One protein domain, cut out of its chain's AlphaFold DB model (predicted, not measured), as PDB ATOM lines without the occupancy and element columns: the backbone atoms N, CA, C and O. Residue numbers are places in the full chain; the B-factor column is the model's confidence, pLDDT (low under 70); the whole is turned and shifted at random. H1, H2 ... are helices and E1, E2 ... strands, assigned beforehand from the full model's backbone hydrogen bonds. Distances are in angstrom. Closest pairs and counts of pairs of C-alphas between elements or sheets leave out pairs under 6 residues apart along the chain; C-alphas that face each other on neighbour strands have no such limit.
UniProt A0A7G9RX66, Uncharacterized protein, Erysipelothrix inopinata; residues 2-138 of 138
ATOM      1  N   TYR A   2      89.671 121.348 163.431       83.88
ATOM      2  CA  TYR A   2      89.160 119.974 163.326       83.88
ATOM      3  C   TYR A   2      88.001 119.779 162.329       83.88
ATOM      4  O   TYR A   2      88.167 119.086 161.332       83.88
ATOM      5  N   TYR A   3      86.858 120.454 162.520       85.88
ATOM      6  CA  TYR A   3      85.687 120.287 161.640       85.88
ATOM      7  C   TYR A   3      85.958 120.616 160.163       85.88
ATOM      8  O   TYR A   3      85.440 119.947 159.273       85.88
ATOM      9  N   PHE A   4      86.806 121.614 159.898       88.44
ATOM     10  CA  PHE A   4      87.205 121.985 158.541       88.44
ATOM     11  C   PHE A   4      88.054 120.880 157.899       88.44
ATOM     12  O   PHE A   4      87.721 120.385 156.825       88.44
ATOM     13  N   PHE A   5      89.102 120.419 158.582       87.00
ATOM     14  CA  PHE A   5      89.975 119.363 158.060       87.00
ATOM     15  C   PHE A   5      89.299 117.991 158.002       87.00
ATOM     16  O   PHE A   5      89.628 117.181 157.138       87.00
ATOM     17  N   ASN A   6      88.313 117.735 158.863       86.81
ATOM     18  CA  ASN A   6      87.501 116.524 158.790       86.81
ATOM     19  C   ASN A   6      86.611 116.511 157.534       86.81
ATOM     20  O   ASN A   6      86.443 115.467 156.901       86.81
ATOM     21  N   LYS A   7      86.096 117.680 157.126       92.12
ATOM     22  CA  LYS A   7      85.353 117.855 155.869       92.12
ATOM     23  C   LYS A   7      86.270 117.792 154.639       92.12
ATOM     24  O   LYS A   7      85.882 117.236 153.616       92.12
ATOM     25  N   HIS A   8      87.492 118.313 154.740       92.88
ATOM     26  CA  HIS A   8      88.454 118.407 153.636       92.88
ATOM     27  C   HIS A   8      89.636 117.439 153.810       92.88
ATOM     28  O   HIS A   8      90.784 117.855 153.966       92.88
ATOM     29  N   LYS A   9      89.360 116.126 153.748       88.25
ATOM     30  CA  LYS A   9      90.349 115.065 154.026       88.25
ATOM     31  C   LYS A   9      91.613 115.143 153.160       88.25
ATOM     32  O   LYS A   9      92.701 114.987 153.691       88.25
ATOM     33  N   ILE A  10      91.481 115.416 151.858       92.00
ATOM     34  CA  ILE A  10      92.635 115.518 150.941       92.00
ATOM     35  C   ILE A  10      93.549 116.681 151.346       92.00
ATOM     36  O   ILE A  10      94.761 116.514 151.440       92.00
ATOM     37  N   LEU A  11      92.960 117.846 151.636       90.38
ATOM     38  CA  LEU A  11      93.706 119.021 152.081       90.38
ATOM     39  C   LEU A  11      94.412 118.761 153.418       90.38
ATOM     40  O   LEU A  11      95.557 119.169 153.585       90.38
ATOM     41  N   ARG A  12      93.751 118.045 154.340       88.75
ATOM     42  CA  ARG A  12      94.362 117.604 155.600       88.75
ATOM     43  C   ARG A  12      95.597 116.745 155.345       88.75
ATOM     44  O   ARG A  12      96.650 117.066 155.869       88.75
ATOM     45  N   THR A  13      95.493 115.724 154.495       89.44
ATOM     46  CA  THR A  13      96.632 114.852 154.169       89.44
ATOM     47  C   THR A  13      97.800 115.648 153.582       89.44
ATOM     48  O   THR A  13      98.939 115.438 153.980       89.44
ATOM     49  N   ILE A  14      97.542 116.582 152.660       92.31
ATOM     50  CA  ILE A  14      98.598 117.433 152.085       92.31
ATOM     51  C   ILE A  14      99.286 118.255 153.181       92.31
ATOM     52  O   ILE A  14     100.513 118.328 153.212       92.31
ATOM     53  N   LEU A  15      98.512 118.842 154.097       91.06
ATOM     54  CA  LEU A  15      99.064 119.596 155.217       91.06
ATOM     55  C   LEU A  15      99.877 118.706 156.169       91.06
ATOM     56  O   LEU A  15     100.960 119.115 156.577       91.06
ATOM     57  N   ASP A  16      99.402 117.491 156.463       89.94
ATOM     58  CA  ASP A  16     100.114 116.507 157.291       89.94
ATOM     59  C   ASP A  16     101.507 116.220 156.703       89.94
ATOM     60  O   ASP A  16     102.510 116.269 157.418       89.94
ATOM     61  N   TRP A  17     101.592 116.015 155.383       91.25
ATOM     62  CA  TRP A  17     102.868 115.846 154.682       91.25
ATOM     63  C   TRP A  17     103.750 117.089 154.774       91.25
ATOM     64  O   TRP A  17     104.926 116.968 155.109       91.25
ATOM     65  N   ILE A  18     103.202 118.278 154.512       91.62
ATOM     66  CA  ILE A  18     103.960 119.536 154.593       91.62
ATOM     67  C   ILE A  18     104.552 119.711 155.992       91.62
ATOM     68  O   ILE A  18     105.731 120.030 156.115       91.62
ATOM     69  N   VAL A  19     103.773 119.470 157.045       90.38
ATOM     70  CA  VAL A  19     104.239 119.617 158.428       90.38
ATOM     71  C   VAL A  19     105.326 118.598 158.760       90.38
ATOM     72  O   VAL A  19     106.352 118.982 159.323       90.38
ATOM     73  N   LEU A  20     105.168 117.335 158.353       88.81
ATOM     74  CA  LEU A  20     106.213 116.316 158.498       88.81
ATOM     75  C   LEU A  20     107.519 116.739 157.810       88.81
ATOM     76  O   LEU A  20     108.587 116.667 158.423       88.81
ATOM     77  N   PHE A  21     107.434 117.227 156.569       87.38
ATOM     78  CA  PHE A  21     108.595 117.707 155.818       87.38
ATOM     79  C   PHE A  21     109.235 118.934 156.468       87.38
ATOM     80  O   PHE A  21     110.453 118.967 156.616       87.38
ATOM     81  N   VAL A  22     108.442 119.921 156.891       89.38
ATOM     82  CA  VAL A  22     108.949 121.153 157.513       89.38
ATOM     83  C   VAL A  22     109.633 120.853 158.841       89.38
ATOM     84  O   VAL A  22     110.737 121.347 159.065       89.38
ATOM     85  N   ILE A  23     109.034 120.031 159.707       87.62
ATOM     86  CA  ILE A  23     109.645 119.652 160.990       87.62
ATOM     87  C   ILE A  23     110.933 118.866 160.736       87.62
ATOM     88  O   ILE A  23     111.977 119.216 161.285       87.62
ATOM     89  N   GLY A  24     110.890 117.850 159.866       81.75
ATOM     90  CA  GLY A  24     112.068 117.052 159.524       81.75
ATOM     91  C   GLY A  24     113.204 117.901 158.950       81.75
ATOM     92  O   GLY A  24     114.344 117.800 159.399       81.75
ATOM     93  N   PHE A  25     112.895 118.799 158.012       81.69
ATOM     94  CA  PHE A  25     113.871 119.696 157.394       81.69
ATOM     95  C   PHE A  25     114.414 120.748 158.370       81.69
ATOM     96  O   PHE A  25     115.608 121.043 158.352       81.69
ATOM     97  N   SER A  26     113.576 121.290 159.260       83.38
ATOM     98  CA  SER A  26     114.006 122.236 160.302       83.38
ATOM     99  C   SER A  26     114.994 121.586 161.266       83.38
ATOM    100  O   SER A  26     116.016 122.179 161.602       83.38
ATOM    101  N   ILE A  27     114.732 120.335 161.661       78.25
ATOM    102  CA  ILE A  27     115.670 119.554 162.471       78.25
ATOM    103  C   ILE A  27     116.984 119.366 161.704       78.25
ATOM    104  O   ILE A  27     118.036 119.641 162.261       78.25
ATOM    105  N   MET A  28     116.950 118.982 160.423       72.38
ATOM    106  CA  MET A  28     118.170 118.812 159.613       72.38
ATOM    107  C   MET A  28     118.981 120.111 159.443       72.38
ATOM    108  O   MET A  28     120.206 120.091 159.534       72.38
ATOM    109  N   THR A  29     118.318 121.246 159.202       72.50
ATOM    110  CA  THR A  29     118.973 122.542 158.932       72.50
ATOM    111  C   THR A  29     119.560 123.204 160.169       72.50
ATOM    112  O   THR A  29     120.628 123.803 160.076       72.50
ATOM    113  N   LEU A  30     118.938 123.049 161.342       66.88
ATOM    114  CA  LEU A  30     119.526 123.489 162.614       66.88
ATOM    115  C   LEU A  30     120.899 122.851 162.891       66.88
ATOM    116  O   LEU A  30     121.649 123.341 163.733       66.88
ATOM    117  N   LEU A  31     121.236 121.771 162.185       54.88
ATOM    118  CA  LEU A  31     122.350 120.891 162.505       54.88
ATOM    119  C   LEU A  31     123.422 120.819 161.419       54.88
ATOM    120  O   LEU A  31     124.476 120.245 161.670       54.88
ATOM    121  N   SER A  32     123.218 121.439 160.253       56.00
ATOM    122  CA  SER A  32     124.262 121.518 159.218       56.00
ATOM    123  C   SER A  32     125.472 122.355 159.653       56.00
ATOM    124  O   SER A  32     126.530 122.258 159.042       56.00
ATOM    125  N   ASN A  33     125.317 123.175 160.700       54.59
ATOM    126  CA  ASN A  33     126.341 124.092 161.202       54.59
ATOM    127  C   ASN A  33     127.070 123.598 162.456       54.59
ATOM    128  O   ASN A  33     127.938 124.307 162.960       54.59
ATOM    129  N   VAL A  34     126.724 122.423 162.987       54.50
ATOM    130  CA  VAL A  34     127.392 121.890 164.174       54.50
ATOM    131  C   VAL A  34     128.183 120.658 163.766       54.50
ATOM    132  O   VAL A  34     127.602 119.692 163.285       54.50
ATOM    133  N   GLU A  35     129.493 120.643 164.030       52.81
ATOM    134  CA  GLU A  35     130.370 119.454 163.965       52.81
ATOM    135  C   GLU A  35     129.960 118.351 164.975       52.81
ATOM    136  O   GLU A  35     130.760 117.525 165.410       52.81
ATOM    137  N   MET A  36     128.698 118.337 165.402       52.12
ATOM    138  CA  MET A  36     128.094 117.255 166.150       52.12
ATOM    139  C   MET A  36     128.139 116.013 165.271       52.12
ATOM    140  O   MET A  36     127.557 116.001 164.189       52.12
ATOM    141  N   GLN A  37     128.796 114.952 165.746       55.16
ATOM    142  CA  GLN A  37     128.616 113.611 165.198       55.16
ATOM    143  C   GLN A  37     127.109 113.331 165.166       55.16
ATOM    144  O   GLN A  37     126.482 113.092 166.198       55.16
ATOM    145  N   THR A  38     126.507 113.453 163.987       56.22
ATOM    146  CA  THR A  38     125.059 113.608 163.777       56.22
ATOM    147  C   THR A  38     124.236 112.442 164.320       56.22
ATOM    148  O   THR A  38     123.063 112.624 164.645       56.22
ATOM    149  N   GLY A  39     124.849 111.269 164.499       61.50
ATOM    150  CA  GLY A  39     124.222 110.114 165.140       61.50
ATOM    151  C   GLY A  39     123.960 110.295 166.639       61.50
ATOM    152  O   GLY A  39     122.973 109.770 167.144       61.50
ATOM    153  N   TRP A  40     124.784 111.069 167.351       66.62
ATOM    154  CA  TRP A  40     124.723 111.184 168.810       66.62
ATOM    155  C   TRP A  40     123.422 111.788 169.325       66.62
ATOM    156  O   TRP A  40     122.732 111.216 170.156       66.62
ATOM    157  N   PHE A  41     123.051 112.954 168.810       73.56
ATOM    158  CA  PHE A  41     121.866 113.673 169.270       73.56
ATOM    159  C   PHE A  41     120.558 113.107 168.698       73.56
ATOM    160  O   PHE A  41     119.493 113.658 168.974       73.56
ATOM    161  N   ALA A  42     120.602 111.995 167.953       73.50
ATOM    162  CA  ALA A  42     119.415 111.363 167.383       73.50
ATOM    163  C   ALA A  42     118.271 111.166 168.398       73.50
ATOM    164  O   ALA A  42     117.137 111.507 168.060       73.50
ATOM    165  N   PRO A  43     118.509 110.742 169.656       76.88
ATOM    166  CA  PRO A  43     117.433 110.627 170.643       76.88
ATOM    167  C   PRO A  43     116.801 111.975 171.027       76.88
ATOM    168  O   PRO A  43     115.599 112.050 171.278       76.88
ATOM    169  N   VAL A  44     117.581 113.062 171.045       77.94
ATOM    170  CA  VAL A  44     117.063 114.422 171.276       77.94
ATOM    171  C   VAL A  44     116.224 114.872 170.076       77.94
ATOM    172  O   VAL A  44     115.148 115.439 170.256       77.94
ATOM    173  N   TYR A  45     116.663 114.564 168.854       77.94
ATOM    174  CA  TYR A  45     115.930 114.894 167.627       77.94
ATOM    175  C   TYR A  45     114.598 114.162 167.534       77.94
ATOM    176  O   TYR A  45     113.583 114.776 167.213       77.94
ATOM    177  N   ILE A  46     114.590 112.871 167.869       80.19
ATOM    178  CA  ILE A  46     113.369 112.067 167.929       80.19
ATOM    179  C   ILE A  46     112.393 112.683 168.933       80.19
ATOM    180  O   ILE A  46     111.215 112.815 168.619       80.19
ATOM    181  N   ASN A  47     112.864 113.149 170.091       85.25
ATOM    182  CA  ASN A  47     111.998 113.809 171.066       85.25
ATOM    183  C   ASN A  47     111.374 115.098 170.545       85.25
ATOM    184  O   ASN A  47     110.163 115.271 170.664       85.25
ATOM    185  N   VAL A  48     112.176 115.993 169.966       83.19
ATOM    186  CA  VAL A  48     111.660 117.245 169.395       83.19
ATOM    187  C   VAL A  48     110.652 116.938 168.291       83.19
ATOM    188  O   VAL A  48     109.556 117.495 168.295       83.19
ATOM    189  N   PHE A  49     110.974 115.997 167.403       86.19
ATOM    190  CA  PHE A  49     110.070 115.546 166.351       86.19
ATOM    191  C   PHE A  49     108.742 115.029 166.922       86.19
ATOM    192  O   PHE A  49     107.679 115.495 166.513       86.19
ATOM    193  N   VAL A  50     108.789 114.119 167.900       86.94
ATOM    194  CA  VAL A  50     107.593 113.551 168.541       86.94
ATOM    195  C   VAL A  50     106.764 114.642 169.212       86.94
ATOM    196  O   VAL A  50     105.552 114.658 169.029       86.94
ATOM    197  N   ILE A  51     107.382 115.584 169.929       88.38
ATOM    198  CA  ILE A  51     106.671 116.694 170.583       88.38
ATOM    199  C   ILE A  51     105.987 117.590 169.545       88.38
ATOM    200  O   ILE A  51     104.817 117.934 169.714       88.38
ATOM    201  N   CYS A  52     106.677 117.949 168.460       89.38
ATOM    202  CA  CYS A  52     106.109 118.787 167.405       89.38
ATOM    203  C   CYS A  52     104.946 118.094 166.683       89.38
ATOM    204  O   CYS A  52     103.915 118.724 166.448       89.38
ATOM    205  N   ILE A  53     105.079 116.802 166.366       89.00
ATOM    206  CA  ILE A  53     104.006 116.026 165.732       89.00
ATOM    207  C   ILE A  53     102.831 115.840 166.680       89.00
ATOM    208  O   ILE A  53     101.689 116.041 166.276       89.00
ATOM    209  N   PHE A  54     103.094 115.530 167.944       88.44
ATOM    210  CA  PHE A  54     102.047 115.424 168.950       88.44
ATOM    211  C   PHE A  54     101.286 116.754 169.091       88.44
ATOM    212  O   PHE A  54     100.059 116.761 169.107       88.44
ATOM    213  N   ALA A  55     101.989 117.893 169.071       89.62
ATOM    214  CA  ALA A  55     101.364 119.219 169.161       89.62
ATOM    215  C   ALA A  55     100.525 119.542 167.931       89.62
ATOM    216  O   ALA A  55      99.430 120.091 168.043       89.62
ATOM    217  N   TYR A  56     101.021 119.169 166.756       89.62
ATOM    218  CA  TYR A  56     100.287 119.308 165.512       89.62
ATOM    219  C   TYR A  56      98.989 118.490 165.518       89.62
ATOM    220  O   TYR A  56      97.918 119.047 165.266       89.62
ATOM    221  N   VAL A  57      99.071 117.201 165.859       88.56
ATOM    222  CA  VAL A  57      97.915 116.291 165.914       88.56
ATOM    223  C   VAL A  57      96.870 116.811 166.898       88.56
ATOM    224  O   VAL A  57      95.701 116.939 166.546       88.56
ATOM    225  N   GLU A  58      97.286 117.228 168.086       89.50
ATOM    226  CA  GLU A  58      96.373 117.766 169.094       89.50
ATOM    227  C   GLU A  58      95.642 119.042 168.639       89.50
ATOM    228  O   GLU A  58      94.470 119.290 168.938       89.50
ATOM    229  N   LEU A  59      96.330 119.902 167.887       87.00
ATOM    230  CA  LEU A  59      95.757 121.161 167.421       87.00
ATOM    231  C   LEU A  59      94.840 120.985 166.209       87.00
ATOM    232  O   LEU A  59      93.875 121.752 166.062       87.00
ATOM    233  N   ILE A  60      95.131 120.018 165.339       87.75
ATOM    234  CA  ILE A  60      94.474 119.859 164.037       87.75
ATOM    235  C   ILE A  60      93.473 118.704 164.025       87.75
ATOM    236  O   ILE A  60      92.374 118.868 163.481       87.75
ATOM    237  N   HIS A  61      93.820 117.576 164.639       85.88
ATOM    238  CA  HIS A  61      93.084 116.314 164.570       85.88
ATOM    239  C   HIS A  61      92.236 116.035 165.809       85.88
ATOM    240  O   HIS A  61      91.358 115.186 165.706       85.88
ATOM    241  N   GLU A  62      92.389 116.794 166.897       88.56
ATOM    242  CA  GLU A  62      91.495 116.695 168.058       88.56
ATOM    243  C   GLU A  62      90.460 117.845 168.120       88.56
ATOM    244  O   GLU A  62      90.802 119.041 167.963       88.56
ATOM    245  N   PRO A  63      89.166 117.522 168.350       88.38
ATOM    246  CA  PRO A  63      88.145 118.516 168.660       88.38
ATOM    247  C   PRO A  63      88.486 119.205 169.987       88.38
ATOM    248  O   PRO A  63      89.164 118.637 170.838       88.38
ATOM    249  N   LYS A  64      88.057 120.461 170.161       86.62
ATOM    250  CA  LYS A  64      88.509 121.297 171.292       86.62
ATOM    251  C   LYS A  64      88.179 120.683 172.650       86.62
ATOM    252  O   LYS A  64      88.919 120.896 173.599       86.62
ATOM    253  N   GLU A  65      87.084 119.945 172.705       87.88
ATOM    254  CA  GLU A  65      86.521 119.304 173.885       87.88
ATOM    255  C   GLU A  65      87.360 118.105 174.351       87.88
ATOM    256  O   GLU A  65      87.380 117.811 175.540       87.88
ATOM    257  N   ASN A  66      88.083 117.455 173.431       88.44
ATOM    258  CA  ASN A  66      88.951 116.311 173.729       88.44
ATOM    259  C   ASN A  66      90.415 116.707 173.921       88.44
ATOM    260  O   ASN A  66      91.243 115.844 174.198       88.44
ATOM    261  N   ARG A  67      90.747 117.993 173.755       88.75
ATOM    262  CA  ARG A  67      92.132 118.431 173.882       88.75
ATOM    263  C   ARG A  67      92.610 118.233 175.304       88.75
ATOM    264  O   ARG A  67      91.970 118.669 176.261       88.75
ATOM    265  N   MET A  68      93.779 117.634 175.416       90.75
ATOM    266  CA  MET A  68      94.545 117.564 176.629       90.75
ATOM    267  C   MET A  68      94.744 118.954 177.207       90.75
ATOM    268  O   MET A  68      95.076 119.934 176.532       90.75
ATOM    269  N   ASP A  69      94.586 119.009 178.514       90.38
ATOM    270  CA  ASP A  69      94.896 120.187 179.280       90.38
ATOM    271  C   ASP A  69      96.420 120.345 179.446       90.38
ATOM    272  O   ASP A  69      97.218 119.450 179.149       90.38
ATOM    273  N   LEU A  70      96.840 121.510 179.942       87.88
ATOM    274  CA  LEU A  70      98.259 121.833 180.086       87.88
ATOM    275  C   LEU A  70      99.010 120.834 180.989       87.88
ATOM    276  O   LEU A  70     100.189 120.584 180.762       87.88
ATOM    277  N   GLU A  71      98.352 120.250 181.996       90.50
ATOM    278  CA  GLU A  71      98.984 119.293 182.906       90.50
ATOM    279  C   GLU A  71      99.335 117.998 182.177       90.50
ATOM    280  O   GLU A  71     100.493 117.578 182.216       90.50
ATOM    281  N   ASN A  72      98.378 117.409 181.456       89.94
ATOM    282  CA  ASN A  72      98.633 116.215 180.653       89.94
ATOM    283  C   ASN A  72      99.693 116.480 179.575       89.94
ATOM    284  O   ASN A  72     100.573 115.649 179.343       89.94
ATOM    285  N   TRP A  73      99.676 117.675 178.981       91.38
ATOM    286  CA  TRP A  73     100.679 118.117 178.011       91.38
ATOM    287  C   TRP A  73     102.093 118.108 178.580       91.38
ATOM    288  O   TRP A  73     103.001 117.484 178.027       91.38
ATOM    289  N   MET A  74     102.275 118.778 179.714       91.56
ATOM    290  CA  MET A  74     103.562 118.842 180.396       91.56
ATOM    291  C   MET A  74     104.003 117.460 180.893       91.56
ATOM    292  O   MET A  74     105.191 117.136 180.843       91.56
ATOM    293  N   ASN A  75     103.061 116.613 181.313       91.38
ATOM    294  CA  ASN A  75     103.355 115.257 181.762       91.38
ATOM    295  C   ASN A  75     103.881 114.381 180.612       91.38
ATOM    296  O   ASN A  75     104.877 113.680 180.791       91.38
ATOM    297  N   ASN A  76     103.287 114.473 179.419       90.31
ATOM    298  CA  ASN A  76     103.759 113.746 178.238       90.31
ATOM    299  C   ASN A  76     105.161 114.197 177.815       90.31
ATOM    300  O   ASN A  76     106.028 113.351 177.598       90.31
ATOM    301  N   ILE A  77     105.422 115.510 177.775       89.81
ATOM    302  CA  ILE A  77     106.765 116.043 177.482       89.81
ATOM    303  C   ILE A  77     107.784 115.502 178.491       89.81
ATOM    304  O   ILE A  77     108.857 115.040 178.097       89.81
ATOM    305  N   ARG A  78     107.442 115.509 179.785       90.56
ATOM    306  CA  ARG A  78     108.304 114.980 180.847       90.56
ATOM    307  C   ARG A  78     108.621 113.498 180.641       90.56
ATOM    308  O   ARG A  78     109.785 113.120 180.720       90.56
ATOM    309  N   TRP A  79     107.613 112.669 180.368       90.06
ATOM    310  CA  TRP A  79     107.797 111.226 180.180       90.06
ATOM    311  C   TRP A  79     108.601 110.890 178.927       90.06
ATOM    312  O   TRP A  79     109.539 110.100 179.017       90.06
ATOM    313  N   ILE A  80     108.301 111.527 177.791       89.94
ATOM    314  CA  ILE A  80     109.052 111.349 176.538       89.94
ATOM    315  C   ILE A  80     110.532 111.687 176.758       89.94
ATOM    316  O   ILE A  80     111.420 110.934 176.362       89.94
ATOM    317  N   ASN A  81     110.824 112.788 177.456       89.75
ATOM    318  CA  ASN A  81     112.202 113.170 177.753       89.75
ATOM    319  C   ASN A  81     112.878 112.265 178.788       89.75
ATOM    320  O   ASN A  81     114.051 111.945 178.615       89.75
ATOM    321  N   GLY A  82     112.156 111.800 179.808       87.62
ATOM    322  CA  GLY A  82     112.681 110.861 180.800       87.62
ATOM    323  C   GLY A  82     113.052 109.503 180.198       87.62
ATOM    324  O   GLY A  82     114.150 109.004 180.440       87.62
ATOM    325  N   ILE A  83     112.174 108.933 179.365       86.94
ATOM    326  CA  ILE A  83     112.425 107.661 178.672       86.94
ATOM    327  C   ILE A  83     113.627 107.799 177.738       86.94
ATOM    328  O   ILE A  83     114.542 106.978 177.784       86.94
ATOM    329  N   SER A  84     113.667 108.858 176.930       84.56
ATOM    330  CA  SER A  84     114.766 109.064 175.987       84.56
ATOM    331  C   SER A  84     116.092 109.347 176.675       84.56
ATOM    332  O   SER A  84     117.109 108.864 176.196       84.56
ATOM    333  N   LEU A  85     116.110 110.048 177.813       86.69
ATOM    334  CA  LEU A  85     117.316 110.181 178.631       86.69
ATOM    335  C   LEU A  85     117.811 108.805 179.101       86.69
ATOM    336  O   LEU A  85     118.998 108.498 178.973       86.69
ATOM    337  N   GLY A  86     116.909 107.956 179.599       82.81
ATOM    338  CA  GLY A  86     117.241 106.586 179.992       82.81
ATOM    339  C   GLY A  86     117.839 105.784 178.835       82.81
ATOM    340  O   GLY A  86     118.908 105.197 178.977       82.81
ATOM    341  N   LEU A  87     117.214 105.823 177.657       78.88
ATOM    342  CA  LEU A  87     117.709 105.125 176.465       78.88
ATOM    343  C   LEU A  87     119.053 105.678 175.977       78.88
ATOM    344  O   LEU A  87     119.970 104.910 175.723       78.88
ATOM    345  N   HIS A  88     119.202 106.998 175.910       79.25
ATOM    346  CA  HIS A  88     120.414 107.665 175.430       79.25
ATOM    347  C   HIS A  88     121.613 107.434 176.373       79.25
ATOM    348  O   HIS A  88     122.761 107.367 175.935       79.25
ATOM    349  N   THR A  89     121.357 107.253 177.672       74.12
ATOM    350  CA  THR A  89     122.405 106.938 178.656       74.12
ATOM    351  C   THR A  89     122.794 105.462 178.714       74.12
ATOM    352  O   THR A  89     123.916 105.167 179.127       74.12
ATOM    353  N   THR A  90     121.910 104.538 178.322       66.75
ATOM    354  CA  THR A  90     122.101 103.089 178.555       66.75
ATOM    355  C   THR A  90     122.262 102.263 177.284       66.75
ATOM    356  O   THR A  90     122.995 101.276 177.289       66.75
ATOM    357  N   VAL A  91     121.608 102.652 176.192       60.78
ATOM    358  CA  VAL A  91     121.554 101.896 174.943       60.78
ATOM    359  C   VAL A  91     122.206 102.739 173.856       60.78
ATOM    360  O   VAL A  91     121.545 103.477 173.130       60.78
ATOM    361  N   GLY A  92     123.528 102.628 173.728       56.81
ATOM    362  CA  GLY A  92     124.152 102.951 172.447       56.81
ATOM    363  C   GLY A  92     123.527 102.068 171.356       56.81
ATOM    364  O   GLY A  92     123.255 100.888 171.588       56.81
ATOM    365  N   PHE A  93     123.258 102.610 170.170       57.66
ATOM    366  CA  PHE A  93     122.760 101.817 169.047       57.66
ATOM    367  C   PHE A  93     123.934 101.084 168.398       57.66
ATOM    368  O   PHE A  93     124.790 101.718 167.792       57.66
ATOM    369  N   SER A  94     123.979  99.753 168.478       52.56
ATOM    370  CA  SER A  94     124.977  98.932 167.781       52.56
ATOM    371  C   SER A  94     124.353  98.126 166.643       52.56
ATOM    372  O   SER A  94     123.216  97.649 166.718       52.56
ATOM    373  N   LYS A  95     125.095  97.969 165.545       49.62
ATOM    374  CA  LYS A  95     124.698  97.116 164.427       49.62
ATOM    375  C   LYS A  95     124.978  95.669 164.823       49.62
ATOM    376  O   LYS A  95     126.124  95.236 164.904       49.62
ATOM    377  N   LYS A  96     123.909  94.899 165.035       43.47
ATOM    378  CA  LYS A  96     123.957  93.493 165.488       43.47
ATOM    379  C   LYS A  96     124.813  92.563 164.606       43.47
ATOM    380  O   LYS A  96     125.171  91.482 165.050       43.47
ATOM    381  N   ALA A  97     125.112  92.965 163.368       52.09
ATOM    382  CA  ALA A  97     125.842  92.165 162.386       52.09
ATOM    383  C   ALA A  97     127.370  92.374 162.387       52.09
ATOM    384  O   ALA A  97     128.071  91.548 161.812       52.09
ATOM    385  N   SER A  98     127.893  93.440 163.004       52.66
ATOM    386  CA  SER A  98     129.335  93.745 162.971       52.66
ATOM    387  C   SER A  98     129.925  94.237 164.296       52.66
ATOM    388  O   SER A  98     131.112  94.517 164.344       52.66
ATOM    389  N   PHE A  99     129.128  94.345 165.371       53.44
ATOM    390  CA  PHE A  99     129.505  95.061 166.606       53.44
ATOM    391  C   PHE A  99     129.903  96.532 166.385       53.44
ATOM    392  O   PHE A  99     130.305  97.202 167.333       53.44
ATOM    393  N   ASP A 100     129.710  97.073 165.177       56.16
ATOM    394  CA  ASP A 100     129.926  98.489 164.916       56.16
ATOM    395  C   ASP A 100     128.855  99.305 165.632       56.16
ATOM    396  O   ASP A 100     127.646  99.145 165.425       56.16
ATOM    397  N   VAL A 101     129.315 100.194 166.497       56.31
ATOM    398  CA  VAL A 101     128.483 101.152 167.207       56.31
ATOM    399  C   VAL A 101     128.011 102.213 166.205       56.31
ATOM    400  O   VAL A 101     128.810 102.979 165.678       56.31
ATOM    401  N   ILE A 102     126.707 102.239 165.913       60.91
ATOM    402  CA  ILE A 102     126.061 103.237 165.041       60.91
ATOM    403  C   ILE A 102     125.875 104.552 165.807       60.91
ATOM    404  O   ILE A 102     126.075 105.628 165.251       60.91
ATOM    405  N   ILE A 103     125.491 104.462 167.084       64.19
ATOM    406  CA  ILE A 103     125.393 105.595 168.008       64.19
ATOM    407  C   ILE A 103     126.021 105.151 169.330       64.19
ATOM    408  O   ILE A 103     125.471 104.258 169.976       64.19
ATOM    409  N   PRO A 104     127.162 105.718 169.744       63.78
ATOM    410  CA  PRO A 104     127.753 105.373 171.029       63.78
ATOM    411  C   PRO A 104     126.855 105.799 172.204       63.78
ATOM    412  O   PRO A 104     126.006 106.671 172.037       63.78
ATOM    413  N   PRO A 105     126.979 105.166 173.382       69.19
ATOM    414  CA  PRO A 105     126.284 105.589 174.602       69.19
ATOM    415  C   PRO A 105     126.821 106.921 175.137       69.19
ATOM    416  O   PRO A 105     127.982 107.243 174.877       69.19
ATOM    417  N   ILE A 106     126.027 107.627 175.975       72.75
ATOM    418  CA  ILE A 106     126.399 108.926 176.592       72.75
ATOM    419  C   ILE A 106     127.849 109.007 177.096       72.75
ATOM    420  O   ILE A 106     128.527 110.016 176.928       72.75
ATOM    421  N   TRP A 107     128.351 107.915 177.642       74.75
ATOM    422  CA  TRP A 107     129.651 107.837 178.297       74.75
ATOM    423  C   TRP A 107     130.862 107.910 177.363       74.75
ATOM    424  O   TRP A 107     131.946 108.248 177.829       74.75
ATOM    425  N   ASP A 108     130.679 107.663 176.068       75.25
ATOM    426  CA  ASP A 108     131.773 107.611 175.090       75.25
ATOM    427  C   ASP A 108     132.053 108.970 174.421       75.25
ATOM    428  O   ASP A 108     132.926 109.079 173.559       75.25
ATOM    429  N   GLN A 109     131.320 110.024 174.792       75.56
ATOM    430  CA  GLN A 109     131.542 111.374 174.263       75.56
ATOM    431  C   GLN A 109     132.373 112.240 175.201       75.56
ATOM    432  O   GLN A 109     132.595 111.938 176.374       75.56
ATOM    433  N   SER A 110     132.832 113.375 174.676       81.38
ATOM    434  CA  SER A 110     133.568 114.346 175.476       81.38
ATOM    435  C   SER A 110     132.720 114.854 176.645       81.38
ATOM    436  O   SER A 110     131.505 115.040 176.550       81.38
ATOM    437  N   ARG A 111     133.382 115.132 177.772       81.00
ATOM    438  CA  ARG A 111     132.725 115.583 179.006       81.00
ATOM    439  C   ARG A 111     131.814 116.798 178.795       81.00
ATOM    440  O   ARG A 111     130.765 116.883 179.427       81.00
ATOM    441  N   SER A 112     132.196 117.728 177.917       80.06
ATOM    442  CA  SER A 112     131.377 118.894 177.569       80.06
ATOM    443  C   SER A 112     130.059 118.495 176.900       80.06
ATOM    444  O   SER A 112     129.011 119.020 177.269       80.06
ATOM    445  N   MET A 113     130.096 117.531 175.979       77.69
ATOM    446  CA  MET A 113     128.912 117.034 175.274       77.69
ATOM    447  C   MET A 113     127.990 116.254 176.205       77.69
ATOM    448  O   MET A 113     126.783 116.469 176.176       77.69
ATOM    449  N   ILE A 114     128.552 115.438 177.100       81.50
ATOM    450  CA  ILE A 114     127.787 114.740 178.143       81.50
ATOM    451  C   ILE A 114     127.007 115.742 178.994       81.50
ATOM    452  O   ILE A 114     125.791 115.622 179.145       81.50
ATOM    453  N   ILE A 115     127.698 116.754 179.530       83.88
ATOM    454  CA  ILE A 115     127.081 117.774 180.386       83.88
ATOM    455  C   ILE A 115     125.982 118.514 179.627       83.88
ATOM    456  O   ILE A 115     124.893 118.705 180.163       83.88
ATOM    457  N   PHE A 116     126.243 118.901 178.379       82.88
ATOM    458  CA  PHE A 116     125.275 119.621 177.562       82.88
ATOM    459  C   PHE A 116     124.025 118.783 177.260       82.88
ATOM    460  O   PHE A 116     122.905 119.253 177.462       82.88
ATOM    461  N   THR A 117     124.188 117.524 176.845       82.06
ATOM    462  CA  THR A 117     123.065 116.614 176.580       82.06
ATOM    463  C   THR A 117     122.242 116.363 177.846       82.06
ATOM    464  O   THR A 117     121.014 116.451 177.802       82.06
ATOM    465  N   LEU A 118     122.890 116.120 178.990       86.06
ATOM    466  CA  LEU A 118     122.193 115.968 180.270       86.06
ATOM    467  C   LEU A 118     121.448 117.248 180.664       86.06
ATOM    468  O   LEU A 118     120.294 117.169 181.078       86.06
ATOM    469  N   ALA A 119     122.062 118.420 180.492       87.25
ATOM    470  CA  ALA A 119     121.427 119.701 180.786       87.25
ATOM    471  C   ALA A 119     120.169 119.928 179.932       87.25
ATOM    472  O   ALA A 119     119.150 120.360 180.470       87.25
ATOM    473  N   LEU A 120     120.201 119.578 178.641       86.12
ATOM    474  CA  LEU A 120     119.031 119.655 177.762       86.12
ATOM    475  C   LEU A 120     117.884 118.761 178.245       86.12
ATOM    476  O   LEU A 120     116.752 119.234 178.365       86.12
ATOM    477  N   TYR A 121     118.156 117.491 178.558       88.06
ATOM    478  CA  TYR A 121     117.122 116.588 179.071       88.06
ATOM    479  C   TYR A 121     116.581 117.044 180.422       88.06
ATOM    480  O   TYR A 121     115.368 117.081 180.612       88.06
ATOM    481  N   LEU A 122     117.462 117.421 181.352       89.94
ATOM    482  CA  LEU A 122     117.058 117.912 182.667       89.94
ATOM    483  C   LEU A 122     116.205 119.169 182.542       89.94
ATOM    484  O   LEU A 122     115.170 119.255 183.196       89.94
ATOM    485  N   PHE A 123     116.562 120.103 181.662       89.38
ATOM    486  CA  PHE A 123     115.736 121.273 181.379       89.38
ATOM    487  C   PHE A 123     114.347 120.869 180.861       89.38
ATOM    488  O   PHE A 123     113.332 121.309 181.405       89.38
ATOM    489  N   MET A 124     114.291 119.960 179.882       87.31
ATOM    490  CA  MET A 124     113.040 119.447 179.310       87.31
ATOM    491  C   MET A 124     112.212 118.569 180.269       87.31
ATOM    492  O   MET A 124     111.062 118.268 179.965       87.31
ATOM    493  N   ILE A 125     112.746 118.175 181.429       90.25
ATOM    494  CA  ILE A 125     112.036 117.420 182.477       90.25
ATOM    495  C   ILE A 125     111.620 118.340 183.634       90.25
ATOM    496  O   ILE A 125     110.480 118.284 184.108       90.25
ATOM    497  N   ILE A 126     112.532 119.201 184.089       92.94
ATOM    498  CA  ILE A 126     112.335 120.103 185.226       92.94
ATOM    499  C   ILE A 126     111.312 121.177 184.875       92.94
ATOM    500  O   ILE A 126     110.397 121.402 185.663       92.94
ATOM    501  N   VAL A 127     111.410 121.809 183.698       92.06
ATOM    502  CA  VAL A 127     110.483 122.885 183.316       92.06
ATOM    503  C   VAL A 127     109.031 122.394 183.286       92.06
ATOM    504  O   VAL A 127     108.212 122.994 183.985       92.06
ATOM    505  N   PRO A 128     108.679 121.286 182.600       91.19
ATOM    506  CA  PRO A 128     107.318 120.758 182.667       91.19
ATOM    507  C   PRO A 128     106.880 120.395 184.088       91.19
ATOM    508  O   PRO A 128     105.743 120.670 184.464       91.19
ATOM    509  N   THR A 129     107.779 119.836 184.906       90.81
ATOM    510  CA  THR A 129     107.478 119.507 186.309       90.81
ATOM    511  C   THR A 129     107.118 120.759 187.109       90.81
ATOM    512  O   THR A 129     106.088 120.779 187.777       90.81
ATOM    513  N   LEU A 130     107.910 121.827 186.997       93.50
ATOM    514  CA  LEU A 130     107.637 123.096 187.671       93.50
ATOM    515  C   LEU A 130     106.313 123.711 187.212       93.50
ATOM    516  O   LEU A 130     105.548 124.195 188.041       93.50
ATOM    517  N   VAL A 131     106.014 123.664 185.911       92.56
ATOM    518  CA  VAL A 131     104.743 124.169 185.369       92.56
ATOM    519  C   VAL A 131     103.549 123.405 185.950       92.56
ATOM    520  O   VAL A 131     102.569 124.035 186.352       92.56
ATOM    521  N   ILE A 132     103.634 122.073 186.048       91.19
ATOM    522  CA  ILE A 132     102.591 121.237 186.666       91.19
ATOM    523  C   ILE A 132     102.399 121.619 188.138       91.19
ATOM    524  O   ILE A 132     101.274 121.873 188.565       91.19
ATOM    525  N   GLU A 133     103.485 121.709 188.907       91.31
ATOM    526  CA  GLU A 133     103.430 122.024 190.340       91.31
ATOM    527  C   GLU A 133     102.880 123.428 190.619       91.31
ATOM    528  O   GLU A 133     102.062 123.609 191.522       91.31
ATOM    529  N   ILE A 134     103.280 124.430 189.829       92.69
ATOM    530  CA  ILE A 134     102.746 125.796 189.943       92.69
ATOM    531  C   ILE A 134     101.248 125.805 189.648       92.69
ATOM    532  O   ILE A 134     100.497 126.504 190.329       92.69
ATOM    533  N   ARG A 135     100.802 125.033 188.650       88.56
ATOM    534  CA  ARG A 135      99.387 124.950 188.292       88.56
ATOM    535  C   ARG A 135      98.557 124.282 189.383       88.56
ATOM    536  O   ARG A 135      97.498 124.800 189.692       88.56
ATOM    537  N   LYS A 136      99.039 123.197 189.997       85.88
ATOM    538  CA  LYS A 136      98.335 122.496 191.091       85.88
ATOM    539  C   LYS A 136      98.124 123.347 192.342       85.88
ATOM    540  O   LYS A 136      97.264 123.033 193.155       85.88
ATOM    541  N   ARG A 137      98.941 124.386 192.520       83.94
ATOM    542  CA  ARG A 137      98.874 125.310 193.660       83.94
ATOM    543  C   ARG A 137      97.965 126.521 193.421       83.94
ATOM    544  O   ARG A 137      97.808 127.313 194.347       83.94
ATOM    545  N   ARG A 138      97.439 126.701 192.207       68.31
ATOM    546  CA  ARG A 138      96.482 127.757 191.848       68.31
ATOM    547  C   ARG A 138      95.081 127.179 191.750       68.31
ATOM    548  O   ARG A 138      94.156 127.905 192.163       68.31
TER     549      ARG A 138
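What this domain is: This is residues 2 to 138 of the 138 residues of an uncharacterized protein of Erysipelothrix inopinata (UniProt A0A7G9RX66). Three long helices, H2, H3 and H4, stand in a row, running alternately opposite ways; H5 packs on H4, short H1 sits where H2 begins and H3 ends, and strand E1 lies at the other end. The 137 printed residues, in class mostly helix, hold H1 H2 H3 H4 E1 H5 in that order. The whole is loose, radius of gyration of the C-alphas 18.0 A, spanning 50 by 43 by 30 A.

How they stand to each other: H1, residues 2 to 7, only just touches H3, residues 42 to 60, with 3 pairs of C-alphas within 8 A, the closest Tyr 2 and Ile 60, 5.4 A. H2, residues 9 to 29, forms a hairpin with H3, closest C-alphas Ile 23 and Phe 49, 6.8 A, at a shallow tilt of 28 degrees. H4, residues 70 to 90, touches H5, residues 111 to 136, closest C-alphas Arg 78 and Ile 125, 4.7 A. E1, residues 101 to 103, pairs with no named strand. Every O i to N i+4 pair is within hydrogen-bond range in H1 to H4, and 21 of 22 in H5.

Where its parts are: H1 begins at C-alpha 2 (89.160, 119.974, 163.326); H5, 37.1 A long, ends at C-alpha 136 (98.335, 122.496, 191.091).

The domain as a whole: The printed part has no cut. The H2 to H3 link is long; pLDDT is under 70 at residues 30 to 40, 90 to 105 and 138.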